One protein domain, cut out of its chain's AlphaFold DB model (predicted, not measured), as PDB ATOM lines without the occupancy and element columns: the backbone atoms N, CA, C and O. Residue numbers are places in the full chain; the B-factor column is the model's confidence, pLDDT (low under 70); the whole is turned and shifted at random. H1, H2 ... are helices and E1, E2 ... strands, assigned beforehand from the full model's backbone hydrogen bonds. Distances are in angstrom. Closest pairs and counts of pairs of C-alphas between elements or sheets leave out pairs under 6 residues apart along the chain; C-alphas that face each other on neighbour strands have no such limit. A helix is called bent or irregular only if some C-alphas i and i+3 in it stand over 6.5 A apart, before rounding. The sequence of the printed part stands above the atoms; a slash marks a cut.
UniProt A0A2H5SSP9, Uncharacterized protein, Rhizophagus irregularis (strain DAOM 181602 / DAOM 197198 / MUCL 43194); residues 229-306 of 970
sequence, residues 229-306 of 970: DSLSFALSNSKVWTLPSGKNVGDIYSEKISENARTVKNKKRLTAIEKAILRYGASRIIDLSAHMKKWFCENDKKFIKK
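What this domain is: This is residues 229 to 306 of the 970 residues of an uncharacterized protein of Rhizophagus irregularis (strain DAOM 181602 / DAOM 197198 / MUCL 43194) (UniProt A0A2H5SSP9). One long helix, H2, runs lengthwise through an elongated body, with H1 on one side and H3, E1 and H4 on the other; H5 lies at one end, and residues 265 to 272 stick out at the other. The printed part has 78 residues with five named helices and one strand, mostly helix, ordered H1, H2, H3, E1, H4, H5. It is compact, radius of gyration of the C-alphas 12.9 A, spanning 40 by 25 by 17 A.

Where its parts are: Find H2, residues 249 to 264, at C-alpha 249 (31.572, -32.503, -5.506); it runs 22.5 A. H1 is residues 229 to 235, H3 272 to 281, E1 285 to 287, H4 291 to 295, and H5 298 to 305, ending at (28.829, -43.577, -13.668).

How they stand to each other: H2, with residues 257 to 264 alone, touches H3 at a steep tilt of 45 degrees; the closest C-alphas, Ile 257 and Gly 281, are 5.9 A apart. H1 and H2, a helical hairpin, only just touch, with 3 pairs of C-alphas within 8 A, the closest Leu 235 and Ser 254 at 5.7 A. E1 pairs with no named strand. Every O i to N i+4 pair is within hydrogen-bond range in H2, H3 and H5; H1 has 0 of 3, H4 0 of 1, beside 2 of 4 and 2 of 2 O i to N i+3 pairs.

The domain as a whole: The printed part has no cut; the link H1 to H2 is long, and residues 229 to 240 have pLDDT under 70.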
ATOM      1  N   ASP A 229      19.869 -14.691  -4.102       53.44
ATOM      2  CA  ASP A 229      19.577 -15.428  -2.858       53.44
ATOM      3  C   ASP A 229      19.171 -16.905  -3.057       53.44
ATOM      4  O   ASP A 229      19.253 -17.708  -2.129       53.44
ATOM      5  N   SER A 230      18.722 -17.302  -4.253       54.91
ATOM      6  CA  SER A 230      18.443 -18.718  -4.566       54.91
ATOM      7  C   SER A 230      19.715 -19.502  -4.882       54.91
ATOM      8  O   SER A 230      19.738 -20.720  -4.716       54.91
ATOM      9  N   LEU A 231      20.786 -18.818  -5.299       58.38
ATOM     10  CA  LEU A 231      22.089 -19.444  -5.507       58.38
ATOM     11  C   LEU A 231      22.801 -19.684  -4.171       58.38
ATOM     12  O   LEU A 231      23.397 -20.741  -4.001       58.38
ATOM     13  N   SER A 232      22.688 -18.775  -3.195       51.34
ATOM     14  CA  SER A 232      23.360 -18.925  -1.891       51.34
ATOM     15  C   SER A 232      22.881 -20.149  -1.096       51.34
ATOM     16  O   SER A 232      23.701 -20.848  -0.503       51.34
ATOM     17  N   PHE A 233      21.586 -20.486  -1.154       50.00
ATOM     18  CA  PHE A 233      21.038 -21.696  -0.523       50.00
ATOM     19  C   PHE A 233      21.605 -23.002  -1.114       50.00
ATOM     20  O   PHE A 233      21.739 -23.993  -0.396       50.00
ATOM     21  N   ALA A 234      21.985 -23.013  -2.397       49.72
ATOM     22  CA  ALA A 234      22.610 -24.176  -3.034       49.72
ATOM     23  C   ALA A 234      24.073 -24.401  -2.593       49.72
ATOM     24  O   ALA A 234      24.594 -25.498  -2.785       49.72
ATOM     25  N   LEU A 235      24.711 -23.393  -1.982       51.25
ATOM     26  CA  LEU A 235      26.080 -23.454  -1.448       51.25
ATOM     27  C   LEU A 235      26.125 -23.912   0.023       51.25
ATOM     28  O   LEU A 235      27.190 -24.247   0.536       51.25
ATOM     29  N   SER A 236      24.985 -23.916   0.727       51.53
ATOM     30  CA  SER A 236      24.906 -24.310   2.138       51.53
ATOM     31  C   SER A 236      24.497 -25.776   2.308       51.53
ATOM     32  O   SER A 236      23.382 -26.159   1.960       51.53
ATOM     33  N   ASN A 237      25.378 -26.567   2.927       51.88
ATOM     34  CA  ASN A 237      25.195 -27.973   3.307       51.88
ATOM     35  C   ASN A 237      24.943 -28.959   2.142       51.88
ATOM     36  O   ASN A 237      23.813 -29.304   1.773       51.88
ATOM     37  N   SER A 238      26.040 -29.544   1.657       52.75
ATOM     38  CA  SER A 238      26.069 -30.915   1.140       52.75
ATOM     39  C   SER A 238      26.917 -31.799   2.053       52.75
ATOM     40  O   SER A 238      27.832 -31.327   2.727       52.75
ATOM     41  N   LYS A 239      26.627 -33.098   2.054       55.28
ATOM     42  CA  LYS A 239      27.469 -34.119   2.686       55.28
ATOM     43  C   LYS A 239      28.828 -34.179   1.967       55.28
ATOM     44  O   LYS A 239      28.959 -33.704   0.835       55.28
ATOM     45  N   VAL A 240      29.843 -34.778   2.590       66.00
ATOM     46  CA  VAL A 240      31.195 -34.838   2.006       66.00
ATOM     47  C   VAL A 240      31.280 -35.926   0.922       66.00
ATOM     48  O   VAL A 240      31.800 -37.013   1.158       66.00
ATOM     49  N   TRP A 241      30.762 -35.646  -0.280       86.38
ATOM     50  CA  TRP A 241      30.939 -36.522  -1.443       86.38
ATOM     51  C   TRP A 241      32.318 -36.302  -2.084       86.38
ATOM     52  O   TRP A 241      32.501 -35.430  -2.936       86.38
ATOM     53  N   THR A 242      33.303 -37.077  -1.627       87.38
ATOM     54  CA  THR A 242      34.680 -37.068  -2.145       87.38
ATOM     55  C   THR A 242      34.812 -37.942  -3.393       87.38
ATOM     56  O   THR A 242      34.344 -39.080  -3.423       87.38
ATOM     57  N   LEU A 243      35.483 -37.414  -4.413       89.25
ATOM     58  CA  LEU A 243      35.795 -38.084  -5.675       89.25
ATOM     59  C   LEU A 243      37.191 -38.744  -5.648       89.25
ATOM     60  O   LEU A 243      38.030 -38.355  -4.833       89.25
ATOM     61  N   PRO A 244      37.505 -39.674  -6.575       89.56
ATOM     62  CA  PRO A 244      38.850 -40.240  -6.728       89.56
ATOM     63  C   PRO A 244      39.970 -39.209  -6.938       89.56
ATOM     64  O   PRO A 244      41.112 -39.480  -6.578       89.56
ATOM     65  N   SER A 245      39.669 -38.026  -7.485       87.88
ATOM     66  CA  SER A 245      40.608 -36.894  -7.567       87.88
ATOM     67  C   SER A 245      40.911 -36.206  -6.224       87.88
ATOM     68  O   SER A 245      41.642 -35.216  -6.199       87.88
ATOM     69  N   GLY A 246      40.339 -36.680  -5.112       86.31
ATOM     70  CA  GLY A 246      40.456 -36.084  -3.779       86.31
ATOM     71  C   GLY A 246      39.600 -34.828  -3.571       86.31
ATOM     72  O   GLY A 246      39.538 -34.311  -2.460       86.31
ATOM     73  N   LYS A 247      38.923 -34.339  -4.618       87.88
ATOM     74  CA  LYS A 247      38.036 -33.172  -4.551       87.88
ATOM     75  C   LYS A 247      36.640 -33.540  -4.054       87.88
ATOM     76  O   LYS A 247      36.145 -34.635  -4.315       87.88
ATOM     77  N   ASN A 248      35.974 -32.590  -3.406       87.81
ATOM     78  CA  ASN A 248      34.563 -32.692  -3.057       87.81
ATOM     79  C   ASN A 248      33.664 -32.219  -4.218       87.81
ATOM     80  O   ASN A 248      33.957 -31.207  -4.859       87.81
ATOM     81  N   VAL A 249      32.546 -32.910  -4.471       87.44
ATOM     82  CA  VAL A 249      31.572 -32.503  -5.506       87.44
ATOM     83  C   VAL A 249      30.927 -31.153  -5.184       87.44
ATOM     84  O   VAL A 249      30.781 -30.325  -6.080       87.44
ATOM     85  N   GLY A 250      30.582 -30.909  -3.918       84.50
ATOM     86  CA  GLY A 250      29.990 -29.657  -3.449       84.50
ATOM     87  C   GLY A 250      30.930 -28.462  -3.581       84.50
ATOM     88  O   GLY A 250      30.469 -27.394  -3.978       84.50
ATOM     89  N   ASP A 251      32.236 -28.641  -3.361       84.50
ATOM     90  CA  ASP A 251      33.235 -27.586  -3.590       84.50
ATOM     91  C   ASP A 251      33.337 -27.233  -5.081       84.50
ATOM     92  O   ASP A 251      33.213 -26.064  -5.442       84.50
ATOM     93  N   ILE A 252      33.489 -28.237  -5.960       87.81
ATOM     94  CA  ILE A 252      33.529 -28.042  -7.425       87.81
ATOM     95  C   ILE A 252      32.254 -27.336  -7.902       87.81
ATOM     96  O   ILE A 252      32.314 -26.379  -8.674       87.81
ATOM     97  N   TYR A 253      31.093 -27.797  -7.431       87.88
ATOM     98  CA  TYR A 253      29.796 -27.219  -7.762       87.88
ATOM     99  C   TYR A 253      29.706 -25.753  -7.324       87.88
ATOM    100  O   TYR A 253      29.389 -24.875  -8.126       87.88
ATOM    101  N   SER A 254      30.054 -25.483  -6.066       83.44
ATOM    102  CA  SER A 254      30.018 -24.151  -5.463       83.44
ATOM    103  C   SER A 254      30.965 -23.178  -6.161       83.44
ATOM    104  O   SER A 254      30.579 -22.045  -6.450       83.44
ATOM    105  N   GLU A 255      32.181 -23.626  -6.489       87.25
ATOM    106  CA  GLU A 255      33.173 -22.864  -7.246       87.25
ATOM    107  C   GLU A 255      32.631 -22.487  -8.632       87.25
ATOM    108  O   GLU A 255      32.580 -21.301  -8.962       87.25
ATOM    109  N   LYS A 256      32.177 -23.470  -9.425       89.62
ATOM    110  CA  LYS A 256      31.776 -23.258 -10.828       89.62
ATOM    111  C   LYS A 256      30.457 -22.494 -10.969       89.62
ATOM    112  O   LYS A 256      30.341 -21.651 -11.858       89.62
ATOM    113  N   ILE A 257      29.486 -22.710 -10.075       87.00
ATOM    114  CA  ILE A 257      28.268 -21.886 -10.019       87.00
ATOM    115  C   ILE A 257      28.608 -20.441  -9.631       87.00
ATOM    116  O   ILE A 257      28.118 -19.513 -10.274       87.00
ATOM    117  N   SER A 258      29.489 -20.233  -8.646       83.06
ATOM    118  CA  SER A 258      29.901 -18.886  -8.223       83.06
ATOM    119  C   SER A 258      30.734 -18.159  -9.282       83.06
ATOM    120  O   SER A 258      30.600 -16.950  -9.451       83.06
ATOM    121  N   GLU A 259      31.592 -18.874 -10.010       87.50
ATOM    122  CA  GLU A 259      32.351 -18.352 -11.148       87.50
ATOM    123  C   GLU A 259      31.406 -17.878 -12.260       87.50
ATOM    124  O   GLU A 259      31.469 -16.714 -12.657       87.50
ATOM    125  N   ASN A 260      30.465 -18.731 -12.680       87.19
ATOM    126  CA  ASN A 260      29.450 -18.384 -13.677       87.19
ATOM    127  C   ASN A 260      28.565 -17.212 -13.209       87.19
ATOM    128  O   ASN A 260      28.300 -16.297 -13.980       87.19
ATOM    129  N   ALA A 261      28.155 -17.175 -11.936       83.56
ATOM    130  CA  ALA A 261      27.387 -16.060 -11.375       83.56
ATOM    131  C   ALA A 261      28.161 -14.725 -11.379       83.56
ATOM    132  O   ALA A 261      27.565 -13.667 -11.585       83.56
ATOM    133  N   ARG A 262      29.492 -14.748 -11.215       83.50
ATOM    134  CA  ARG A 262      30.337 -13.546 -11.331       83.50
ATOM    135  C   ARG A 262      30.516 -13.096 -12.783       83.50
ATOM    136  O   ARG A 262      30.422 -11.900 -13.047       83.50
ATOM    137  N   THR A 263      30.749 -14.014 -13.726       84.56
ATOM    138  CA  THR A 263      30.991 -13.659 -15.140       84.56
ATOM    139  C   THR A 263      29.746 -13.120 -15.847       84.56
ATOM    140  O   THR A 263      29.875 -12.281 -16.738       84.56
ATOM    141  N   VAL A 264      28.545 -13.545 -15.441       83.25
ATOM    142  CA  VAL A 264      27.270 -13.072 -16.015       83.25
ATOM    143  C   VAL A 264      26.774 -11.743 -15.440       83.25
ATOM    144  O   VAL A 264      26.030 -11.048 -16.128       83.25
ATOM    145  N   LYS A 265      27.181 -11.357 -14.218       77.12
ATOM    146  CA  LYS A 265      26.558 -10.257 -13.445       77.12
ATOM    147  C   LYS A 265      26.494  -8.907 -14.176       77.12
ATOM    148  O   LYS A 265      25.566  -8.139 -13.953       77.12
ATOM    149  N   ASN A 266      27.448  -8.651 -15.074       75.94
ATOM    150  CA  ASN A 266      27.555  -7.407 -15.845       75.94
ATOM    151  C   ASN A 266      27.252  -7.578 -17.354       75.94
ATOM    152  O   ASN A 266      27.462  -6.644 -18.130       75.94
ATOM    153  N   LYS A 267      26.792  -8.755 -17.810       81.50
ATOM    154  CA  LYS A 267      26.538  -9.032 -19.238       81.50
ATOM    155  C   LYS A 267      25.124  -8.616 -19.656       81.50
ATOM    156  O   LYS A 267      24.141  -9.057 -19.075       81.50
ATOM    157  N   LYS A 268      25.013  -7.830 -20.737       72.56
ATOM    158  CA  LYS A 268      23.720  -7.383 -21.306       72.56
ATOM    159  C   LYS A 268      22.878  -8.505 -21.933       72.56
ATOM    160  O   LYS A 268      21.667  -8.361 -22.038       72.56
ATOM    161  N   ARG A 269      23.510  -9.590 -22.390       77.56
ATOM    162  CA  ARG A 269      22.864 -10.786 -22.954       77.56
ATOM    163  C   ARG A 269      23.652 -12.007 -22.490       77.56
ATOM    164  O   ARG A 269      24.880 -11.970 -22.519       77.56
ATOM    165  N   LEU A 270      22.951 -13.055 -22.066       82.06
ATOM    166  CA  LEU A 270      23.555 -14.318 -21.636       82.06
ATOM    167  C   LEU A 270      23.441 -15.373 -22.736       82.06
ATOM    168  O   LEU A 270      22.440 -15.421 -23.455       82.06
ATOM    169  N   THR A 271      24.441 -16.243 -22.833       87.44
ATOM    170  CA  THR A 271      24.378 -17.458 -23.653       87.44
ATOM    171  C   THR A 271      23.412 -18.484 -23.050       87.44
ATOM    172  O   THR A 271      23.105 -18.459 -21.855       87.44
ATOM    173  N   ALA A 272      22.960 -19.443 -23.864       84.12
ATOM    174  CA  ALA A 272      22.146 -20.559 -23.379       84.12
ATOM    175  C   ALA A 272      22.863 -21.387 -22.300       84.12
ATOM    176  O   ALA A 272      22.225 -21.847 -21.357       84.12
ATOM    177  N   ILE A 273      24.190 -21.530 -22.417       87.75
ATOM    178  CA  ILE A 273      25.041 -22.249 -21.463       87.75
ATOM    179  C   ILE A 273      25.026 -21.533 -20.108       87.75
ATOM    180  O   ILE A 273      24.732 -22.157 -19.095       87.75
ATOM    181  N   GLU A 274      25.265 -20.222 -20.092       88.12
ATOM    182  CA  GLU A 274      25.239 -19.411 -18.867       88.12
ATOM    183  C   GLU A 274      23.857 -19.424 -18.202       88.12
ATOM    184  O   GLU A 274      23.772 -19.635 -16.989       88.12
ATOM    185  N   LYS A 275      22.773 -19.266 -18.984       85.88
ATOM    186  CA  LYS A 275      21.396 -19.401 -18.473       85.88
ATOM    187  C   LYS A 275      21.172 -20.790 -17.861       85.88
ATOM    188  O   LYS A 275      20.675 -20.881 -16.741       85.88
ATOM    189  N   ALA A 276      21.555 -21.864 -18.555       87.00
ATOM    190  CA  ALA A 276      21.380 -23.234 -18.071       87.00
ATOM    191  C   ALA A 276      22.199 -23.519 -16.802       87.00
ATOM    192  O   ALA A 276      21.668 -24.111 -15.869       87.00
ATOM    193  N   ILE A 277      23.450 -23.050 -16.713       88.44
ATOM    194  CA  ILE A 277      24.291 -23.231 -15.519       88.44
ATOM    195  C   ILE A 277      23.669 -22.541 -14.295       88.44
ATOM    196  O   ILE A 277      23.622 -23.156 -13.235       88.44
ATOM    197  N   LEU A 278      23.110 -21.329 -14.426       84.19
ATOM    198  CA  LEU A 278      22.381 -20.676 -13.323       84.19
ATOM    199  C   LEU A 278      21.113 -21.449 -12.922       84.19
ATOM    200  O   LEU A 278      20.860 -21.655 -11.735       84.19
ATOM    201  N   ARG A 279      20.317 -21.889 -13.909       83.94
ATOM    202  CA  ARG A 279      19.052 -22.612 -13.690       83.94
ATOM    203  C   ARG A 279      19.262 -24.013 -13.101       83.94
ATOM    204  O   ARG A 279      18.450 -24.447 -12.289       83.94
ATOM    205  N   TYR A 280      20.340 -24.707 -13.460       86.56
ATOM    206  CA  TYR A 280      20.774 -25.936 -12.793       86.56
ATOM    207  C   TYR A 280      21.344 -25.639 -11.394       86.56
ATOM    208  O   TYR A 280      21.000 -26.338 -10.441       86.56
ATOM    209  N   GLY A 281      22.130 -24.560 -11.270       82.62
ATOM    210  CA  GLY A 281      22.731 -24.033 -10.037       82.62
ATOM    211  C   GLY A 281      21.754 -23.899  -8.875       82.62
ATOM    212  O   GLY A 281      21.922 -24.519  -7.828       82.62
ATOM    213  N   ALA A 282      20.676 -23.143  -9.085       77.94
ATOM    214  CA  ALA A 282      19.642 -22.924  -8.073       77.94
ATOM    215  C   ALA A 282      18.798 -24.178  -7.739       77.94
ATOM    216  O   ALA A 282      17.917 -24.102  -6.886       77.94
ATOM    217  N   SER A 283      19.041 -25.325  -8.393       79.75
ATOM    218  CA  SER A 283      18.327 -26.590  -8.147       79.75
ATOM    219  C   SER A 283      19.224 -27.785  -7.823       79.75
ATOM    220  O   SER A 283      18.722 -28.906  -7.749       79.75
ATOM    221  N   ARG A 284      20.532 -27.583  -7.606       85.50
ATOM    222  CA  ARG A 284      21.491 -28.663  -7.279       85.50
ATOM    223  C   ARG A 284      21.574 -29.760  -8.357       85.50
ATOM    224  O   ARG A 284      21.911 -30.902  -8.046       85.50
ATOM    225  N   ILE A 285      21.284 -29.412  -9.617       89.44
ATOM    226  CA  ILE A 285      21.389 -30.317 -10.775       89.44
ATOM    227  C   ILE A 285      22.811 -30.273 -11.351       89.44
ATOM    228  O   ILE A 285      23.372 -29.189 -11.529       89.44
ATOM    229  N   ILE A 286      23.372 -31.443 -11.666       92.06
ATOM    230  CA  ILE A 286      24.675 -31.646 -12.310       92.06
ATOM    231  C   ILE A 286      24.465 -32.389 -13.636       92.06
ATOM    232  O   ILE A 286      24.257 -33.603 -13.668       92.06
ATOM    233  N   ASP A 287      24.546 -31.662 -14.751       93.00
ATOM    234  CA  ASP A 287      24.338 -32.216 -16.092       93.00
ATOM    235  C   ASP A 287      25.642 -32.762 -16.708       93.00
ATOM    236  O   ASP A 287      26.356 -32.082 -17.457       93.00
ATOM    237  N   LEU A 288      25.939 -34.033 -16.411       91.25
ATOM    238  CA  LEU A 288      27.076 -34.766 -16.983       91.25
ATOM    239  C   LEU A 288      26.866 -35.161 -18.455       91.25
ATOM    240  O   LEU A 288      27.784 -35.700 -19.081       91.25
ATOM    241  N   SER A 289      25.685 -34.899 -19.021       83.56
ATOM    242  CA  SER A 289      25.394 -35.096 -20.441       83.56
ATOM    243  C   SER A 289      25.746 -33.878 -21.303       83.56
ATOM    244  O   SER A 289      26.014 -34.038 -22.498       83.56
ATOM    245  N   ALA A 290      25.777 -32.684 -20.702       82.94
ATOM    246  CA  ALA A 290      26.051 -31.409 -21.356       82.94
ATOM    247  C   ALA A 290      27.317 -30.729 -20.788       82.94
ATOM    248  O   ALA A 290      28.370 -31.355 -20.652       82.94
ATOM    249  N   HIS A 291      27.261 -29.421 -20.526       81.94
ATOM    250  CA  HIS A 291      28.439 -28.574 -20.301       81.94
ATOM    251  C   HIS A 291      29.149 -28.839 -18.961       81.94
ATOM    252  O   HIS A 291      30.375 -28.733 -18.894       81.94
ATOM    253  N   MET A 292      28.423 -29.274 -17.923       90.19
ATOM    254  CA  MET A 292      29.009 -29.583 -16.609       90.19
ATOM    255  C   MET A 292      29.906 -30.834 -16.635       90.19
ATOM    256  O   MET A 292      30.734 -31.016 -15.745       90.19
ATOM    257  N   LYS A 293      29.868 -31.648 -17.705       88.88
ATOM    258  CA  LYS A 293      30.816 -32.762 -17.921       88.88
ATOM    259  C   LYS A 293      32.294 -32.330 -17.898       88.88
ATOM    260  O   LYS A 293      33.162 -33.179 -17.698       88.88
ATOM    261  N   LYS A 294      32.598 -31.050 -18.170       89.81
ATOM    262  CA  LYS A 294      33.971 -30.507 -18.156       89.81
ATOM    263  C   LYS A 294      34.459 -30.130 -16.747       89.81
ATOM    264  O   LYS A 294      35.637 -29.836 -16.592       89.81
ATOM    265  N   TRP A 295      33.601 -30.173 -15.723       91.50
ATOM    266  CA  TRP A 295      33.974 -29.863 -14.334       91.50
ATOM    267  C   TRP A 295      34.692 -31.024 -13.617       91.50
ATOM    268  O   TRP A 295      35.335 -30.807 -12.592       91.50
ATOM    269  N   PHE A 296      34.602 -32.244 -14.158       92.19
ATOM    270  CA  PHE A 296      35.076 -33.482 -13.532       92.19
ATOM    271  C   PHE A 296      36.095 -34.205 -14.428       92.19
ATOM    272  O   PHE A 296      35.924 -34.260 -15.654       92.19
ATOM    273  N   CYS A 297      37.142 -34.796 -13.837       91.06
ATOM    274  CA  CYS A 297      38.132 -35.563 -14.603       91.06
ATOM    275  C   CYS A 297      37.575 -36.934 -15.041       91.06
ATOM    276  O   CYS A 297      36.511 -37.358 -14.590       91.06
ATOM    277  N   GLU A 298      38.262 -37.650 -15.939       89.81
ATOM    278  CA  GLU A 298      37.765 -38.948 -16.433       89.81
ATOM    279  C   GLU A 298      37.625 -40.011 -15.335       89.81
ATOM    280  O   GLU A 298      36.682 -40.801 -15.375       89.81
ATOM    281  N   ASN A 299      38.496 -40.008 -14.322       90.56
ATOM    282  CA  ASN A 299      38.393 -40.945 -13.200       90.56
ATOM    283  C   ASN A 299      37.153 -40.652 -12.341       90.56
ATOM    284  O   ASN A 299      36.418 -41.573 -11.988       90.56
ATOM    285  N   ASP A 300      36.871 -39.373 -12.087       91.44
ATOM    286  CA  ASP A 300      35.687 -38.936 -11.343       91.44
ATOM    287  C   ASP A 300      34.397 -39.265 -12.108       91.44
ATOM    288  O   ASP A 300      33.441 -39.780 -11.535       91.44
ATOM    289  N   LYS A 301      34.380 -39.044 -13.429       89.88
ATOM    290  CA  LYS A 301      33.221 -39.363 -14.279       89.88
ATOM    291  C   LYS A 301      32.962 -40.863 -14.372       89.88
ATOM    292  O   LYS A 301      31.799 -41.256 -14.361       89.88
ATOM    293  N   LYS A 302      34.008 -41.694 -14.428       88.75
ATOM    294  CA  LYS A 302      33.881 -43.160 -14.337       88.75
ATOM    295  C   LYS A 302      33.344 -43.590 -12.973       88.75
ATOM    296  O   LYS A 302      32.461 -44.433 -12.915       88.75
ATOM    297  N   PHE A 303      33.820 -42.980 -11.888       89.75
ATOM    298  CA  PHE A 303      33.336 -43.261 -10.536       89.75
ATOM    299  C   PHE A 303      31.847 -42.926 -10.367       89.75
ATOM    300  O   PHE A 303      31.088 -43.788  -9.941       89.75
ATOM    301  N   ILE A 304      31.405 -41.736 -10.792       88.69
ATOM    302  CA  ILE A 304      29.989 -41.324 -10.726       88.69
ATOM    303  C   ILE A 304      29.087 -42.229 -11.593       88.69
ATOM    304  O   ILE A 304      27.946 -42.502 -11.230       88.69
ATOM    305  N   LYS A 305      29.587 -42.717 -12.738       86.50
ATOM    306  CA  LYS A 305      28.829 -43.577 -13.668       86.50
ATOM    307  C   LYS A 305      28.867 -45.070 -13.348       86.50
ATOM    308  O   LYS A 305      28.062 -45.807 -13.916       86.50
ATOM    309  N   LYS A 306      29.779 -45.519 -12.484       84.81
ATOM    310  CA  LYS A 306      30.137 -46.934 -12.283       84.81
ATOM    311  C   LYS A 306      28.925 -47.863 -12.158       84.81
ATOM    312  O   LYS A 306      28.857 -48.879 -12.843       84.81
TER     313      LYS A 306